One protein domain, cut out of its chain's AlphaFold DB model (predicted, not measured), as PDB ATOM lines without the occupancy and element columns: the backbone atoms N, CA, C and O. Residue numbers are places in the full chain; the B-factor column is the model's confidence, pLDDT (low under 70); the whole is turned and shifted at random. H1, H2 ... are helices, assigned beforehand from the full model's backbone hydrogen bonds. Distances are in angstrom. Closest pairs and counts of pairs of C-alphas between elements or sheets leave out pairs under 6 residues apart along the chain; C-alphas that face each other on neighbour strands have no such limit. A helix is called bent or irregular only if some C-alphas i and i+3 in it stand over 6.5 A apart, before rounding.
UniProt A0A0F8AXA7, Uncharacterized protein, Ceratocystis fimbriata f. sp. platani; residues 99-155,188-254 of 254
ATOM      1  N   ALA A  99      -5.391  43.245   5.964       61.53
ATOM      2  CA  ALA A  99      -4.898  42.673   4.731       61.53
ATOM      3  C   ALA A  99      -4.911  41.146   4.826       61.53
ATOM      4  O   ALA A  99      -5.601  40.545   4.018       61.53
ATOM      5  N   LEU A 100      -4.294  40.514   5.838       64.19
ATOM      6  CA  LEU A 100      -4.282  39.041   5.969       64.19
ATOM      7  C   LEU A 100      -5.689  38.436   5.860       64.19
ATOM      8  O   LEU A 100      -5.907  37.521   5.069       64.19
ATOM      9  N   LEU A 101      -6.647  38.973   6.611       64.38
ATOM     10  CA  LEU A 101      -8.028  38.495   6.607       64.38
ATOM     11  C   LEU A 101      -8.654  38.637   5.215       64.38
ATOM     12  O   LEU A 101      -9.267  37.704   4.705       64.38
ATOM     13  N   THR A 102      -8.444  39.782   4.568       66.06
ATOM     14  CA  THR A 102      -8.932  40.040   3.205       66.06
ATOM     15  C   THR A 102      -8.289  39.096   2.185       66.06
ATOM     16  O   THR A 102      -8.969  38.612   1.282       66.06
ATOM     17  N   LEU A 103      -6.997  38.797   2.340       66.75
ATOM     18  CA  LEU A 103      -6.242  37.910   1.461       66.75
ATOM     19  C   LEU A 103      -6.721  36.458   1.583       66.75
ATOM     20  O   LEU A 103      -7.028  35.843   0.561       66.75
ATOM     21  N   LEU A 104      -6.865  35.945   2.808       66.88
ATOM     22  CA  LEU A 104      -7.382  34.599   3.070       66.88
ATOM     23  C   LEU A 104      -8.820  34.448   2.567       66.88
ATOM     24  O   LEU A 104      -9.127  33.509   1.839       66.88
ATOM     25  N   MET A 105      -9.681  35.434   2.838       70.06
ATOM     26  CA  MET A 105     -11.054  35.432   2.328       70.06
ATOM     27  C   MET A 105     -11.107  35.476   0.794       70.06
ATOM     28  O   MET A 105     -11.949  34.814   0.192       70.06
ATOM     29  N   SER A 106     -10.220  36.228   0.135       74.19
ATOM     30  CA  SER A 106     -10.203  36.313  -1.332       74.19
ATOM     31  C   SER A 106      -9.848  34.984  -2.003       74.19
ATOM     32  O   SER A 106     -10.441  34.652  -3.030       74.19
ATOM     33  N   ASN A 107      -8.947  34.205  -1.395       76.50
ATOM     34  CA  ASN A 107      -8.575  32.883  -1.889       76.50
ATOM     35  C   ASN A 107      -9.752  31.906  -1.766       76.50
ATOM     36  O   ASN A 107     -10.170  31.283  -2.742       76.50
ATOM     37  N   GLN A 108     -10.402  31.924  -0.603       82.12
ATOM     38  CA  GLN A 108     -11.591  31.128  -0.333       82.12
ATOM     39  C   GLN A 108     -12.741  31.397  -1.321       82.12
ATOM     40  O   GLN A 108     -13.433  30.481  -1.770       82.12
ATOM     41  N   PHE A 109     -12.924  32.645  -1.763       78.81
ATOM     42  CA  PHE A 109     -13.914  32.969  -2.798       78.81
ATOM     43  C   PHE A 109     -13.586  32.380  -4.176       78.81
ATOM     44  O   PHE A 109     -14.503  31.995  -4.909       78.81
ATOM     45  N   VAL A 110     -12.307  32.319  -4.554       77.44
ATOM     46  CA  VAL A 110     -11.878  31.710  -5.823       77.44
ATOM     47  C   VAL A 110     -12.144  30.206  -5.798       77.44
ATOM     48  O   VAL A 110     -12.676  29.658  -6.769       77.44
ATOM     49  N   GLU A 111     -11.863  29.563  -4.671       75.00
ATOM     50  CA  GLU A 111     -12.096  28.136  -4.480       75.00
ATOM     51  C   GLU A 111     -13.590  27.784  -4.526       75.00
ATOM     52  O   GLU A 111     -14.007  26.922  -5.313       75.00
ATOM     53  N   VAL A 112     -14.425  28.522  -3.784       81.06
ATOM     54  CA  VAL A 112     -15.891  28.378  -3.816       81.06
ATOM     55  C   VAL A 112     -16.419  28.576  -5.227       81.06
ATOM     56  O   VAL A 112     -17.206  27.771  -5.718       81.06
ATOM     57  N   LYS A 113     -15.967  29.614  -5.933       78.75
ATOM     58  CA  LYS A 113     -16.399  29.860  -7.311       78.75
ATOM     59  C   LYS A 113     -16.094  28.660  -8.211       78.75
ATOM     60  O   LYS A 113     -16.950  28.256  -8.996       78.75
ATOM     61  N   SER A 114     -14.902  28.077  -8.106       78.12
ATOM     62  CA  SER A 114     -14.499  26.952  -8.960       78.12
ATOM     63  C   SER A 114     -15.321  25.674  -8.718       78.12
ATOM     64  O   SER A 114     -15.576  24.915  -9.654       78.12
ATOM     65  N   THR A 115     -15.785  25.461  -7.484       76.94
ATOM     66  CA  THR A 115     -16.523  24.259  -7.065       76.94
ATOM     67  C   THR A 115     -18.037  24.407  -7.248       76.94
ATOM     68  O   THR A 115     -18.710  23.470  -7.669       76.94
ATOM     69  N   VAL A 116     -18.586  25.601  -7.029       76.12
ATOM     70  CA  VAL A 116     -20.028  25.893  -7.119       76.12
ATOM     71  C   VAL A 116     -20.562  25.808  -8.555       76.12
ATOM     72  O   VAL A 116     -21.697  25.396  -8.775       76.12
ATOM     73  N   PHE A 117     -19.772  26.136  -9.577       75.56
ATOM     74  CA  PHE A 117     -20.255  26.073 -10.968       75.56
ATOM     75  C   PHE A 117     -20.053  24.709 -11.645       75.56
ATOM     76  O   PHE A 117     -20.433  24.539 -12.804       75.56
ATOM     77  N   LYS A 118     -19.485  23.724 -10.940       77.88
ATOM     78  CA  LYS A 118     -19.142  22.415 -11.505       77.88
ATOM     79  C   LYS A 118     -20.090  21.323 -11.002       77.88
ATOM     80  O   LYS A 118     -20.361  21.202  -9.809       77.88
ATOM     81  N   ARG A 119     -20.588  20.491 -11.922       77.50
ATOM     82  CA  ARG A 119     -21.324  19.267 -11.576       77.50
ATOM     83  C   ARG A 119     -20.313  18.174 -11.225       77.50
ATOM     84  O   ARG A 119     -19.416  17.910 -12.023       77.50
ATOM     85  N   PHE A 120     -20.461  17.553 -10.060       75.19
ATOM     86  CA  PHE A 120     -19.555  16.503  -9.591       75.19
ATOM     87  C   PHE A 120     -20.243  15.138  -9.646       75.19
ATOM     88  O   PHE A 120     -21.389  14.983  -9.224       75.19
ATOM     89  N   GLU A 121     -19.528  14.141 -10.161       81.88
ATOM     90  CA  GLU A 121     -19.904  12.734  -9.995       81.88
ATOM     91  C   GLU A 121     -19.572  12.258  -8.576       81.88
ATOM     92  O   GLU A 121     -18.837  12.919  -7.842       81.88
ATOM     93  N   ARG A 122     -20.114  11.104  -8.177       74.69
ATOM     94  CA  ARG A 122     -19.969  10.582  -6.807       74.69
ATOM     95  C   ARG A 122     -18.508  10.334  -6.416       74.69
ATOM     96  O   ARG A 122     -18.135  10.661  -5.295       74.69
ATOM     97  N   ASP A 123     -17.695   9.837  -7.341       76.62
ATOM     98  CA  ASP A 123     -16.278   9.544  -7.086       76.62
ATOM     99  C   ASP A 123     -15.446  10.834  -7.027       76.62
ATOM    100  O   ASP A 123     -14.635  11.028  -6.124       76.62
ATOM    101  N   ASN A 124     -15.752  11.789  -7.910       81.56
ATOM    102  CA  ASN A 124     -15.143  13.120  -7.902       81.56
ATOM    103  C   ASN A 124     -15.489  13.914  -6.626       81.56
ATOM    104  O   ASN A 124     -14.661  14.662  -6.112       81.56
ATOM    105  N   LEU A 125     -16.699  13.736  -6.084       81.44
ATOM    106  CA  LEU A 125     -17.107  14.321  -4.804       81.44
ATOM    107  C   LEU A 125     -16.326  13.726  -3.629       81.44
ATOM    108  O   LEU A 125     -15.972  14.447  -2.694       81.44
ATOM    109  N   PHE A 126     -16.085  12.417  -3.663       81.00
ATOM    110  CA  PHE A 126     -15.306  11.746  -2.633       81.00
ATOM    111  C   PHE A 126     -13.857  12.244  -2.626       81.00
ATOM    112  O   PHE A 126     -13.361  12.625  -1.567       81.00
ATOM    113  N   GLN A 127     -13.222  12.347  -3.798       82.62
ATOM    114  CA  GLN A 127     -11.875  12.914  -3.928       82.62
ATOM    115  C   GLN A 127     -11.808  14.366  -3.443       82.62
ATOM    116  O   GLN A 127     -10.905  14.707  -2.685       82.62
ATOM    117  N   LEU A 128     -12.794  15.197  -3.807       82.94
ATOM    118  CA  LEU A 128     -12.891  16.579  -3.328       82.94
ATOM    119  C   LEU A 128     -12.989  16.643  -1.796       82.94
ATOM    120  O   LEU A 128     -12.278  17.415  -1.169       82.94
ATOM    121  N   THR A 129     -13.839  15.807  -1.194       82.62
ATOM    122  CA  THR A 129     -14.023  15.772   0.268       82.62
ATOM    123  C   THR A 129     -12.763  15.267   0.977       82.62
ATOM    124  O   THR A 129     -12.412  15.763   2.040       82.62
ATOM    125  N   CYS A 130     -12.062  14.288   0.398       82.94
ATOM    126  CA  CYS A 130     -10.798  13.791   0.939       82.94
ATOM    127  C   CYS A 130      -9.706  14.872   0.893       82.94
ATOM    128  O   CYS A 130      -9.029  15.098   1.894       82.94
ATOM    129  N   ALA A 131      -9.584  15.581  -0.233       82.50
ATOM    130  CA  ALA A 131      -8.645  16.688  -0.383       82.50
ATOM    131  C   ALA A 131      -8.917  17.811   0.635       82.50
ATOM    132  O   ALA A 131      -7.995  18.237   1.323       82.50
ATOM    133  N   ASP A 132     -10.185  18.200   0.799       83.94
ATOM    134  CA  ASP A 132     -10.639  19.210   1.767       83.94
ATOM    135  C   ASP A 132     -10.287  18.831   3.220       83.94
ATOM    136  O   ASP A 132      -9.769  19.638   3.993       83.94
ATOM    137  N   VAL A 133     -10.484  17.562   3.596       83.88
ATOM    138  CA  VAL A 133     -10.131  17.066   4.938       83.88
ATOM    139  C   VAL A 133      -8.618  17.104   5.181       83.88
ATOM    140  O   VAL A 133      -8.192  17.468   6.281       83.88
ATOM    141  N   VAL A 134      -7.804  16.739   4.183       83.88
ATOM    142  CA  VAL A 134      -6.335  16.795   4.284       83.88
ATOM    143  C   VAL A 134      -5.858  18.239   4.422       83.88
ATOM    144  O   VAL A 134      -5.054  18.523   5.309       83.88
ATOM    145  N   GLU A 135      -6.401  19.150   3.615       81.12
ATOM    146  CA  GLU A 135      -6.092  20.581   3.656       81.12
ATOM    147  C   GLU A 135      -6.391  21.178   5.036       81.12
ATOM    148  O   GLU A 135      -5.516  21.782   5.665       81.12
ATOM    149  N   ARG A 136      -7.575  20.895   5.595       84.56
ATOM    150  CA  ARG A 136      -7.907  21.317   6.963       84.56
ATOM    151  C   ARG A 136      -6.968  20.733   7.998       84.56
ATOM    152  O   ARG A 136      -6.577  21.438   8.924       84.56
ATOM    153  N   PHE A 137      -6.632  19.451   7.897       84.94
ATOM    154  CA  PHE A 137      -5.719  18.824   8.848       84.94
ATOM    155  C   PHE A 137      -4.344  19.508   8.829       84.94
ATOM    156  O   PHE A 137      -3.800  19.822   9.888       84.94
ATOM    157  N   GLN A 138      -3.818  19.808   7.639       82.56
ATOM    158  CA  GLN A 138      -2.562  20.542   7.478       82.56
ATOM    159  C   GLN A 138      -2.654  21.956   8.063       82.56
ATOM    160  O   GLN A 138      -1.766  22.359   8.819       82.56
ATOM    161  N   LEU A 139      -3.747  22.677   7.796       81.25
ATOM    162  CA  LEU A 139      -4.008  24.004   8.356       81.25
ATOM    163  C   LEU A 139      -4.079  23.965   9.889       81.25
ATOM    164  O   LEU A 139      -3.441  24.780  10.555       81.25
ATOM    165  N   TRP A 140      -4.771  22.980  10.468       82.75
ATOM    166  CA  TRP A 140      -4.834  22.771  11.918       82.75
ATOM    167  C   TRP A 140      -3.450  22.554  12.530       82.75
ATOM    168  O   TRP A 140      -3.100  23.219  13.507       82.75
ATOM    169  N   VAL A 141      -2.642  21.664  11.949       83.94
ATOM    170  CA  VAL A 141      -1.269  21.408  12.412       83.94
ATOM    171  C   VAL A 141      -0.426  22.680  12.325       83.94
ATOM    172  O   VAL A 141       0.300  23.011  13.263       83.94
ATOM    173  N   MET A 142      -0.548  23.431  11.233       78.94
ATOM    174  CA  MET A 142       0.217  24.653  11.028       78.94
ATOM    175  C   MET A 142      -0.171  25.763  12.011       78.94
ATOM    176  O   MET A 142       0.712  26.409  12.579       78.94
ATOM    177  N   LEU A 143      -1.465  25.948  12.285       78.62
ATOM    178  CA  LEU A 143      -1.937  26.896  13.297       78.62
ATOM    179  C   LEU A 143      -1.468  26.511  14.702       78.62
ATOM    180  O   LEU A 143      -1.088  27.396  15.466       78.62
ATOM    181  N   VAL A 144      -1.415  25.218  15.035       81.19
ATOM    182  CA  VAL A 144      -0.842  24.746  16.309       81.19
ATOM    183  C   VAL A 144       0.649  25.080  16.400       81.19
ATOM    184  O   VAL A 144       1.101  25.575  17.431       81.19
ATOM    185  N   VAL A 145       1.414  24.873  15.323       81.50
ATOM    186  CA  VAL A 145       2.848  25.214  15.275       81.50
ATOM    187  C   VAL A 145       3.073  26.719  15.440       81.50
ATOM    188  O   VAL A 145       3.954  27.129  16.195       81.50
ATOM    189  N   ILE A 146       2.272  27.557  14.779       76.06
ATOM    190  CA  ILE A 146       2.374  29.021  14.896       76.06
ATOM    191  C   ILE A 146       1.917  29.484  16.280       76.06
ATOM    192  O   ILE A 146       2.566  30.339  16.877       76.06
ATOM    193  N   GLY A 147       0.862  28.881  16.832       74.88
ATOM    194  CA  GLY A 147       0.434  29.107  18.209       74.88
ATOM    195  C   GLY A 147       1.568  28.821  19.190       74.88
ATOM    196  O   GLY A 147       1.917  29.681  19.994       74.88
ATOM    197  N   LEU A 148       2.232  27.668  19.060       75.12
ATOM    198  CA  LEU A 148       3.390  27.313  19.880       75.12
ATOM    199  C   LEU A 148       4.571  28.282  19.686       75.12
ATOM    200  O   LEU A 148       5.237  28.642  20.654       75.12
ATOM    201  N   ARG A 149       4.819  28.751  18.458       75.06
ATOM    202  CA  ARG A 149       5.839  29.773  18.177       75.06
ATOM    203  C   ARG A 149       5.522  31.096  18.887       75.06
ATOM    204  O   ARG A 149       6.421  31.675  19.495       75.06
ATOM    205  N   ASN A 150       4.261  31.530  18.865       73.75
ATOM    206  CA  ASN A 150       3.804  32.736  19.560       73.75
ATOM    207  C   ASN A 150       3.979  32.622  21.083       73.75
ATOM    208  O   ASN A 150       4.382  33.592  21.721       73.75
ATOM    209  N   VAL A 151       3.770  31.434  21.666       69.50
ATOM    210  CA  VAL A 151       4.038  31.174  23.099       69.50
ATOM    211  C   VAL A 151       5.497  31.395  23.455       69.50
ATOM    212  O   VAL A 151       5.806  31.990  24.487       69.50
ATOM    213  N   ILE A 152       6.397  30.883  22.617       69.69
ATOM    214  CA  ILE A 152       7.838  30.985  22.839       69.69
ATOM    215  C   ILE A 152       8.283  32.449  22.725       69.69
ATOM    216  O   ILE A 152       9.058  32.912  23.559       69.69
ATOM    217  N   GLU A 153       7.761  33.192  21.745       67.81
ATOM    218  CA  GLU A 153       8.083  34.611  21.533       67.81
ATOM    219  C   GLU A 153       7.585  35.507  22.681       67.81
ATOM    220  O   GLU A 153       8.273  36.445  23.074       67.81
ATOM    221  N   MET A 154       6.436  35.174  23.278       61.78
ATOM    222  CA  MET A 154       5.873  35.889  24.431       61.78
ATOM    223  C   MET A 154       6.430  35.436  25.793       61.78
ATOM    224  O   MET A 154       5.954  35.892  26.830       61.78
ATOM    225  N   GLY A 155       7.429  34.546  25.830       57.47
ATOM    226  CA  GLY A 155       8.042  34.103  27.088       57.47
ATOM    227  C   GLY A 155       7.134  33.215  27.950       57.47
ATOM    228  O   GLY A 155       7.296  33.161  29.171       57.47
ATOM    229  N   SER A 188      -3.163  32.113  30.665       56.03
ATOM    230  CA  SER A 188      -3.723  33.456  30.430       56.03
ATOM    231  C   SER A 188      -3.456  33.998  29.017       56.03
ATOM    232  O   SER A 188      -4.278  34.735  28.485       56.03
ATOM    233  N   TRP A 189      -2.375  33.567  28.364       53.50
ATOM    234  CA  TRP A 189      -2.041  33.918  26.978       53.50
ATOM    235  C   TRP A 189      -2.938  33.253  25.918       53.50
ATOM    236  O   TRP A 189      -3.089  33.805  24.832       53.50
ATOM    237  N   LEU A 190      -3.568  32.110  26.225       55.62
ATOM    238  CA  LEU A 190      -4.601  31.484  25.382       55.62
ATOM    239  C   LEU A 190      -5.923  32.264  25.432       55.62
ATOM    240  O   LEU A 190      -6.727  32.186  24.509       55.62
ATOM    241  N   LEU A 191      -6.143  33.020  26.509       53.78
ATOM    242  CA  LEU A 191      -7.315  33.872  26.721       53.78
ATOM    243  C   LEU A 191      -7.062  35.344  26.349       53.78
ATOM    244  O   LEU A 191      -8.017  36.117  26.267       53.78
ATOM    245  N   SER A 192      -5.811  35.738  26.082       62.25
ATOM    246  CA  SER A 192      -5.485  37.052  25.524       62.25
ATOM    247  C   SER A 192      -6.032  37.151  24.101       62.25
ATOM    248  O   SER A 192      -5.479  36.581  23.158       62.25
ATOM    249  N   GLY A 193      -7.127  37.899  23.947       60.03
ATOM    250  CA  GLY A 193      -7.822  38.078  22.672       60.03
ATOM    251  C   GLY A 193      -6.922  38.564  21.535       60.03
ATOM    252  O   GLY A 193      -7.181  38.232  20.389       60.03
ATOM    253  N   GLU A 194      -5.826  39.267  21.824       60.47
ATOM    254  CA  GLU A 194      -4.890  39.760  20.805       60.47
ATOM    255  C   GLU A 194      -4.112  38.644  20.092       60.47
ATOM    256  O   GLU A 194      -3.868  38.742  18.892       60.47
ATOM    257  N   VAL A 195      -3.764  37.560  20.794       63.81
ATOM    258  CA  VAL A 195      -3.006  36.444  20.202       63.81
ATOM    259  C   VAL A 195      -3.945  35.455  19.540       63.81
ATOM    260  O   VAL A 195      -3.640  34.970  18.460       63.81
ATOM    261  N   LEU A 196      -5.086  35.158  20.169       68.31
ATOM    262  CA  LEU A 196      -6.012  34.119  19.718       68.31
ATOM    263  C   LEU A 196      -6.954  34.592  18.595       68.31
ATOM    264  O   LEU A 196      -7.322  33.793  17.735       68.31
ATOM    265  N   SER A 197      -7.332  35.878  18.580       70.81
ATOM    266  CA  SER A 197      -8.269  36.461  17.602       70.81
ATOM    267  C   SER A 197      -7.949  36.097  16.145       70.81
ATOM    268  O   SER A 197      -8.827  35.539  15.483       70.81
ATOM    269  N   PRO A 198      -6.719  36.292  15.634       70.50
ATOM    270  CA  PRO A 198      -6.412  35.950  14.247       70.50
ATOM    271  C   PRO A 198      -6.559  34.449  13.953       70.50
ATOM    272  O   PRO A 198      -7.077  34.097  12.899       70.50
ATOM    273  N   PHE A 199      -6.202  33.553  14.880       74.38
ATOM    274  CA  PHE A 199      -6.372  32.103  14.685       74.38
ATOM    275  C   PHE A 199      -7.846  31.701  14.629       74.38
ATOM    276  O   PHE A 199      -8.240  30.912  13.771       74.38
ATOM    277  N   VAL A 200      -8.665  32.259  15.525       77.69
ATOM    278  CA  VAL A 200     -10.111  32.003  15.553       77.69
ATOM    279  C   VAL A 200     -10.758  32.499  14.271       77.69
ATOM    280  O   VAL A 200     -11.578  31.786  13.698       77.69
ATOM    281  N   ILE A 201     -10.360  33.678  13.791       76.44
ATOM    282  CA  ILE A 201     -10.855  34.225  12.531       76.44
ATOM    283  C   ILE A 201     -10.536  33.269  11.382       76.44
ATOM    284  O   ILE A 201     -11.468  32.886  10.682       76.44
ATOM    285  N   VAL A 202      -9.282  32.825  11.239       77.75
ATOM    286  CA  VAL A 202      -8.868  31.909  10.160       77.75
ATOM    287  C   VAL A 202      -9.649  30.594  10.202       77.75
ATOM    288  O   VAL A 202     -10.214  30.181   9.192       77.75
ATOM    289  N   ILE A 203      -9.762  29.966  11.376       79.38
ATOM    290  CA  ILE A 203     -10.526  28.717  11.536       79.38
ATOM    291  C   ILE A 203     -12.007  28.943  11.214       79.38
ATOM    292  O   ILE A 203     -12.633  28.134  10.531       79.38
ATOM    293  N   SER A 204     -12.581  30.046  11.697       81.00
ATOM    294  CA  SER A 204     -13.997  30.350  11.482       81.00
ATOM    295  C   SER A 204     -14.314  30.645  10.017       81.00
ATOM    296  O   SER A 204     -15.348  30.190   9.529       81.00
ATOM    297  N   SER A 205     -13.426  31.348   9.303       79.56
ATOM    298  CA  SER A 205     -13.591  31.617   7.875       79.56
ATOM    299  C   SER A 205     -13.502  30.340   7.053       79.56
ATOM    300  O   SER A 205     -14.325  30.156   6.163       79.56
ATOM    301  N   GLU A 206     -12.577  29.440   7.395       82.88
ATOM    302  CA  GLU A 206     -12.407  28.153   6.714       82.88
ATOM    303  C   GLU A 206     -13.663  27.288   6.846       82.88
ATOM    304  O   GLU A 206     -14.302  26.913   5.864       82.88
ATOM    305  N   ILE A 207     -14.105  27.073   8.091       84.62
ATOM    306  CA  ILE A 207     -15.299  26.276   8.388       84.62
ATOM    307  C   ILE A 207     -16.522  26.866   7.684       84.62
ATOM    308  O   ILE A 207     -17.335  26.126   7.128       84.62
ATOM    309  N   PHE A 208     -16.673  28.192   7.706       85.38
ATOM    310  CA  PHE A 208     -17.793  28.857   7.053       85.38
ATOM    311  C   PHE A 208     -17.794  28.620   5.541       85.38
ATOM    312  O   PHE A 208     -18.825  28.246   4.975       85.38
ATOM    313  N   VAL A 209     -16.648  28.820   4.890       84.19
ATOM    314  CA  VAL A 209     -16.507  28.655   3.442       84.19
ATOM    315  C   VAL A 209     -16.817  27.224   3.031       84.19
ATOM    316  O   VAL A 209     -17.556  26.993   2.069       84.19
ATOM    317  N   ASP A 210     -16.357  26.259   3.808       84.69
ATOM    318  CA  ASP A 210     -16.581  24.867   3.482       84.69
ATOM    319  C   ASP A 210     -18.014  24.412   3.706       84.69
ATOM    320  O   ASP A 210     -18.556  23.637   2.914       84.69
ATOM    321  N   VAL A 211     -18.668  24.931   4.748       87.44
ATOM    322  CA  VAL A 211     -20.105  24.732   4.942       87.44
ATOM    323  C   VAL A 211     -20.865  25.260   3.727       87.44
ATOM    324  O   VAL A 211     -21.755  24.569   3.228       87.44
ATOM    325  N   VAL A 212     -20.500  26.434   3.199       86.00
ATOM    326  CA  VAL A 212     -21.114  26.997   1.986       86.00
ATOM    327  C   VAL A 212     -20.843  26.112   0.763       86.00
ATOM    328  O   VAL A 212     -21.785  25.762   0.044       86.00
ATOM    329  N   LYS A 213     -19.588  25.704   0.551       86.75
ATOM    330  CA  LYS A 213     -19.140  24.823  -0.541       86.75
ATOM    331  C   LYS A 213     -19.910  23.498  -0.528       86.75
ATOM    332  O   LYS A 213     -20.590  23.167  -1.504       86.75
ATOM    333  N   HIS A 214     -19.916  22.779   0.594       84.19
ATOM    334  CA  HIS A 214     -20.622  21.503   0.727       84.19
ATOM    335  C   HIS A 214     -22.145  21.650   0.682       84.19
ATOM    336  O   HIS A 214     -22.814  20.802   0.087       84.19
ATOM    337  N   ALA A 215     -22.718  22.718   1.245       85.75
ATOM    338  CA  ALA A 215     -24.153  22.975   1.146       85.75
ATOM    339  C   ALA A 215     -24.583  23.184  -0.310       85.75
ATOM    340  O   ALA A 215     -25.594  22.620  -0.742       85.75
ATOM    341  N   TYR A 216     -23.801  23.944  -1.085       85.88
ATOM    342  CA  TYR A 216     -24.083  24.149  -2.497       85.88
ATOM    343  C   TYR A 216     -23.927  22.852  -3.290       85.88
ATOM    344  O   TYR A 216     -24.845  22.471  -4.011       85.88
ATOM    345  N   VAL A 217     -22.812  22.135  -3.128       83.69
ATOM    346  CA  VAL A 217     -22.556  20.877  -3.846       83.69
ATOM    347  C   VAL A 217     -23.638  19.838  -3.544       83.69
ATOM    348  O   VAL A 217     -24.155  19.215  -4.476       83.69
ATOM    349  N   ASN A 218     -24.053  19.702  -2.282       82.00
ATOM    350  CA  ASN A 218     -25.129  18.795  -1.879       82.00
ATOM    351  C   ASN A 218     -26.474  19.176  -2.498       82.00
ATOM    352  O   ASN A 218     -27.188  18.304  -3.002       82.00
ATOM    353  N   ARG A 219     -26.807  20.472  -2.506       83.69
ATOM    354  CA  ARG A 219     -28.071  20.973  -3.052       83.69
ATOM    355  C   ARG A 219     -28.111  20.913  -4.580       83.69
ATOM    356  O   ARG A 219     -29.129  20.518  -5.139       83.69
ATOM    357  N   PHE A 220     -27.012  21.252  -5.248       82.94
ATOM    358  CA  PHE A 220     -26.897  21.263  -6.706       82.94
ATOM    359  C   PHE A 220     -26.855  19.847  -7.297       82.94
ATOM    360  O   PHE A 220     -27.461  19.595  -8.336       82.94
ATOM    361  N   ASN A 221     -26.204  18.896  -6.618       79.69
ATOM    362  CA  ASN A 221     -26.073  17.514  -7.097       79.69
ATOM    363  C   ASN A 221     -27.099  16.537  -6.484       79.69
ATOM    364  O   ASN A 221     -27.081  15.354  -6.822       79.69
ATOM    365  N   SER A 222     -28.012  17.000  -5.614       82.06
ATOM    366  CA  SER A 222     -29.054  16.177  -4.964       82.06
ATOM    367  C   SER A 222     -28.503  14.918  -4.273       82.06
ATOM    368  O   SER A 222     -29.028  13.810  -4.420       82.06
ATOM    369  N   ILE A 223     -27.406  15.075  -3.531       78.56
ATOM    370  CA  ILE A 223     -26.718  13.965  -2.862       78.56
ATOM    371  C   ILE A 223     -27.491  13.569  -1.600       78.56
ATOM    372  O   ILE A 223     -27.830  14.406  -0.766       78.56
ATOM    373  N   LYS A 224     -27.778  12.270  -1.445       79.00
ATOM    374  CA  LYS A 224     -28.424  11.744  -0.234       79.00
ATOM    375  C   LYS A 224     -27.418  11.712   0.925       79.00
ATOM    376  O   LYS A 224     -26.293  11.264   0.709       79.00
ATOM    377  N   PRO A 225     -27.819  12.055   2.163       72.19
ATOM    378  CA  PRO A 225     -26.925  12.027   3.327       72.19
ATOM    379  C   PRO A 225     -26.361  10.625   3.618       72.19
ATOM    380  O   PRO A 225     -25.254  10.499   4.132       72.19
ATOM    381  N   THR A 226     -27.065   9.566   3.204       79.50
ATOM    382  CA  THR A 226     -26.610   8.168   3.318       79.50
ATOM    383  C   THR A 226     -25.344   7.856   2.515       79.50
ATOM    384  O   THR A 226     -24.704   6.835   2.760       79.50
ATOM    385  N   PHE A 227     -24.969   8.711   1.557       81.38
ATOM    386  CA  PHE A 227     -23.747   8.554   0.773       81.38
ATOM    387  C   PHE A 227     -22.486   8.747   1.627       81.38
ATOM    388  O   PHE A 227     -21.575   7.927   1.547       81.38
ATOM    389  N   TYR A 228     -22.463   9.762   2.498       80.31
ATOM    390  CA  TYR A 228     -21.320  10.025   3.378       80.31
ATOM    391  C   TYR A 228     -21.115   8.913   4.411       80.31
ATOM    392  O   TYR A 228     -19.986   8.491   4.632       80.31
ATOM    393  N   SER A 229     -22.195   8.367   4.982       83.38
ATOM    394  CA  SER A 229     -22.102   7.209   5.885       83.38
ATOM    395  C   SER A 229     -21.481   5.998   5.189       83.38
ATOM    396  O   SER A 229     -20.593   5.360   5.738       83.38
ATOM    397  N   ARG A 230     -21.878   5.730   3.937       84.44
ATOM    398  CA  ARG A 230     -21.302   4.637   3.145       84.44
ATOM    399  C   ARG A 230     -19.820   4.853   2.843       84.44
ATOM    400  O   ARG A 230     -19.063   3.893   2.868       84.44
ATOM    401  N   ILE A 231     -19.419   6.088   2.548       82.44
ATOM    402  CA  ILE A 231     -18.007   6.436   2.358       82.44
ATOM    403  C   ILE A 231     -17.202   6.117   3.621       82.44
ATOM    404  O   ILE A 231     -16.157   5.481   3.530       82.44
ATOM    405  N   LEU A 232     -17.692   6.535   4.790       83.44
ATOM    406  CA  LEU A 232     -17.009   6.291   6.060       83.44
ATOM    407  C   LEU A 232     -16.903   4.795   6.372       83.44
ATOM    408  O   LEU A 232     -15.848   4.347   6.813       83.44
ATOM    409  N   ASP A 233     -17.950   4.019   6.088       86.12
ATOM    410  CA  ASP A 233     -17.926   2.564   6.256       86.12
ATOM    411  C   ASP A 233     -16.884   1.897   5.345       86.12
ATOM    412  O   ASP A 233     -16.162   1.005   5.792       86.12
ATOM    413  N   ILE A 234     -16.783   2.333   4.083       84.56
ATOM    414  CA  ILE A 234     -15.774   1.832   3.135       84.56
ATOM    415  C   ILE A 234     -14.370   2.186   3.625       84.56
ATOM    416  O   ILE A 234     -13.535   1.298   3.726       84.56
ATOM    417  N   LEU A 235     -14.132   3.438   4.020       82.62
ATOM    418  CA  LEU A 235     -12.838   3.882   4.546       82.62
ATOM    419  C   LEU A 235     -12.415   3.114   5.803       82.62
ATOM    420  O   LEU A 235     -11.265   2.697   5.928       82.62
ATOM    421  N   CYS A 236     -13.345   2.909   6.738       85.31
ATOM    422  CA  CYS A 236     -13.090   2.158   7.964       85.31
ATOM    423  C   CYS A 236     -12.773   0.689   7.654       85.31
ATOM    424  O   CYS A 236     -11.858   0.101   8.235       85.31
ATOM    425  N   LYS A 237     -13.498   0.108   6.692       85.94
ATOM    426  CA  LYS A 237     -13.253  -1.249   6.212       85.94
ATOM    427  C   LYS A 237     -11.893  -1.374   5.529       85.94
ATOM    428  O   LYS A 237     -11.171  -2.298   5.885       85.94
ATOM    429  N   ASP A 238     -11.545  -0.466   4.622       83.62
ATOM    430  CA  ASP A 238     -10.269  -0.470   3.896       83.62
ATOM    431  C   ASP A 238      -9.091  -0.355   4.871       83.62
ATOM    432  O   ASP A 238      -8.179  -1.182   4.835       83.62
ATOM    433  N   TYR A 239      -9.175   0.568   5.838       81.31
ATOM    434  CA  TYR A 239      -8.181   0.705   6.906       81.31
ATOM    435  C   TYR A 239      -8.020  -0.586   7.721       81.31
ATOM    436  O   TYR A 239      -6.906  -1.054   7.957       81.31
ATOM    437  N   TYR A 240      -9.133  -1.201   8.129       82.25
ATOM    438  CA  TYR A 240      -9.092  -2.452   8.880       82.25
ATOM    439  C   TYR A 240      -8.501  -3.596   8.047       82.25
ATOM    440  O   TYR A 240      -7.708  -4.387   8.557       82.25
ATOM    441  N   THR A 241      -8.852  -3.698   6.763       79.38
ATOM    442  CA  THR A 241      -8.344  -4.758   5.885       79.38
ATOM    443  C   THR A 241      -6.866  -4.603   5.551       79.38
ATOM    444  O   THR A 241      -6.177  -5.622   5.511       79.38
ATOM    445  N   ASP A 242      -6.368  -3.376   5.389       67.31
ATOM    446  CA  ASP A 242      -4.947  -3.094   5.151       67.31
ATOM    447  C   ASP A 242      -4.082  -3.437   6.371       67.31
ATOM    448  O   ASP A 242      -2.973  -3.949   6.235       67.31
ATOM    449  N   VAL A 243      -4.599  -3.216   7.583       60.66
ATOM    450  CA  VAL A 243      -3.912  -3.610   8.824       60.66
ATOM    451  C   VAL A 243      -3.982  -5.128   9.046       60.66
ATOM    452  O   VAL A 243      -3.023  -5.733   9.525       60.66
ATOM    453  N   SER A 244      -5.105  -5.762   8.695       56.62
ATOM    454  CA  SER A 244      -5.343  -7.200   8.919       56.62
ATOM    455  C   SER A 244      -4.595  -8.097   7.936       56.62
ATOM    456  O   SER A 244      -4.219  -9.224   8.261       56.62
ATOM    457  N   VAL A 245      -4.414  -7.623   6.708       56.25
ATOM    458  CA  VAL A 245      -3.710  -8.331   5.650       56.25
ATOM    459  C   VAL A 245      -2.491  -7.484   5.346       56.25
ATOM    460  O   VAL A 245      -2.613  -6.507   4.626       56.25
ATOM    461  N   GLY A 246      -1.318  -7.851   5.869       50.97
ATOM    462  CA  GLY A 246      -0.035  -7.246   5.490       50.97
ATOM    463  C   GLY A 246       0.303  -7.518   4.020       50.97
ATOM    464  O   GLY A 246       1.262  -8.222   3.711       50.97
ATOM    465  N   ARG A 247      -0.540  -7.044   3.099       45.12
ATOM    466  CA  ARG A 247      -0.417  -7.233   1.665       45.12
ATOM    467  C   ARG A 247       0.479  -6.110   1.148       45.12
ATOM    468  O   ARG A 247       0.160  -4.944   1.370       45.12
ATOM    469  N   PRO A 248       1.582  -6.418   0.452       44.88
ATOM    470  CA  PRO A 248       2.309  -5.388  -0.274       44.88
ATOM    471  C   PRO A 248       1.353  -4.723  -1.272       44.88
ATOM    472  O   PRO A 248       0.609  -5.424  -1.968       44.88
ATOM    473  N   ARG A 249       1.353  -3.382  -1.303       48.66
ATOM    474  CA  ARG A 249       0.569  -2.555  -2.231       48.66
ATOM    475  C   ARG A 249       0.784  -3.047  -3.663       48.66
ATOM    476  O   ARG A 249       1.812  -2.777  -4.273       48.66
ATOM    477  N   GLN A 250      -0.185  -3.775  -4.201       40.19
ATOM    478  CA  GLN A 250      -0.325  -3.978  -5.637       40.19
ATOM    479  C   GLN A 250      -1.306  -2.905  -6.103       40.19
ATOM    480  O   GLN A 250      -2.520  -3.103  -6.071       40.19
ATOM    481  N   LEU A 251      -0.754  -1.736  -6.438       46.06
ATOM    482  CA  LEU A 251      -1.433  -0.671  -7.170       46.06
ATOM    483  C   LEU A 251      -1.844  -1.221  -8.541       46.06
ATOM    484  O   LEU A 251      -1.098  -1.122  -9.511       46.06
ATOM    485  N   ASN A 252      -3.031  -1.813  -8.623       31.84
ATOM    486  CA  ASN A 252      -3.719  -1.929  -9.897       31.84
ATOM    487  C   ASN A 252      -4.583  -0.686 -10.058       31.84
ATOM    488  O   ASN A 252      -5.563  -0.497  -9.340       31.84
ATOM    489  N   ALA A 253      -4.135   0.148 -10.991       35.81
ATOM    490  CA  ALA A 253      -4.821   1.305 -11.522       35.81
ATOM    491  C   ALA A 253      -6.313   1.033 -11.757       35.81
ATOM    492  O   ALA A 253      -6.674   0.073 -12.443       35.81
ATOM    493  N   ILE A 254      -7.141   1.930 -11.228       31.73
ATOM    494  CA  ILE A 254      -8.418   2.333 -11.814       31.73
ATOM    495  C   ILE A 254      -8.438   3.856 -11.771       31.73
ATOM    496  O   ILE A 254      -8.115   4.401 -10.690       31.73
TER     497      ILE A 254
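This is residues 99 to 155 and 188 to 254 of the 254 residues of an uncharacterized protein of Ceratocystis fimbriata f. sp. platani (UniProt A0A0F8AXA7). Three long helices, H1, H2 and H4, run lengthwise in a loose group, with H1 packed beside H4 and H2 running back alongside H4 at a looser distance. At one end of this group H5 turns off as an arm beyond the start of H2, and residues 232 to 254 stick out free; at the other end the short H3 joins H4. The printed part has 124 residues with five named helices, in the order H1, H2, H3, H4, H5, and no named strand; the class is all helix. The whole is loose, with a radius of gyration of the C-alphas of 18.9 A and spans of 51 by 40 by 24 A.

H1, residues 99 to 116, touches H4, residues 193 to 221, at a shallow tilt of 12 degrees, the same way. Their closest C-alphas are those of Val 112 and Lys 213, 5.8 A apart. H2, residues 122 to 153, is apart from H1. H2 and H4 are close but not clearly touching, at a shallow tilt of 2 degrees, opposite ways; the closest C-alphas, those of Leu 143 and Phe 199, are 7.0 A apart. H3, residues 188 to 191, is close to H4 but not clearly touching, with the C-alphas of Leu 190 and Leu 196 closest at 6.4 A. H3 is also close to H2 but not clearly touching, with the C-alphas of Val 151 and Trp 189 closest at 7.7 A. H5, residues 226 to 244, is close to H2 but not clearly touching: the closest C-alphas, those of Phe 126 and Ile 231, are 7.8 A apart. The lines of H2 and H5 stand at 72 degrees, only just about perpendicular. H5 is apart from H1, H3 and H4. In H1, H2 and H5 every O i to N i+4 pair is within hydrogen-bond range, in H4 23 of 25 are, and H3 is too short for such a pair.

H1 begins at C-alpha 99, (-4.898, 42.673, 4.731), and is 25.5 A long from first to last C-alpha. H2 is the longest helix by residues, 46.6 A from C-alpha 122 at (-19.969, 10.582, -6.807) to C-alpha 153. H3 has four residues. H4 is 40.5 A long and only just irregular: C-alphas 195 and 198 are 6.9 A apart. H5 is 26.8 A long and ends at C-alpha 244, (-5.343, -7.200, 8.919).

The two C-alphas farthest apart, those of Ser 188 and Asn 252, are 53.7 A apart. Residues 156 to 187 are not printed, and C-alphas 155 and 188 are 12.2 A apart across this cut, which lies in the link from H2 to H3. The links from H1 to H2, H3 to H4 and H4 to H5 are tight. Residues 232 to 254, of which 232 to 244 belong to H5, stand free. The mean pLDDT of the printed part is 74.1, and it is under 70 at residues 99 to 104, 151 to 155, 188 to 196 and 242 to 254.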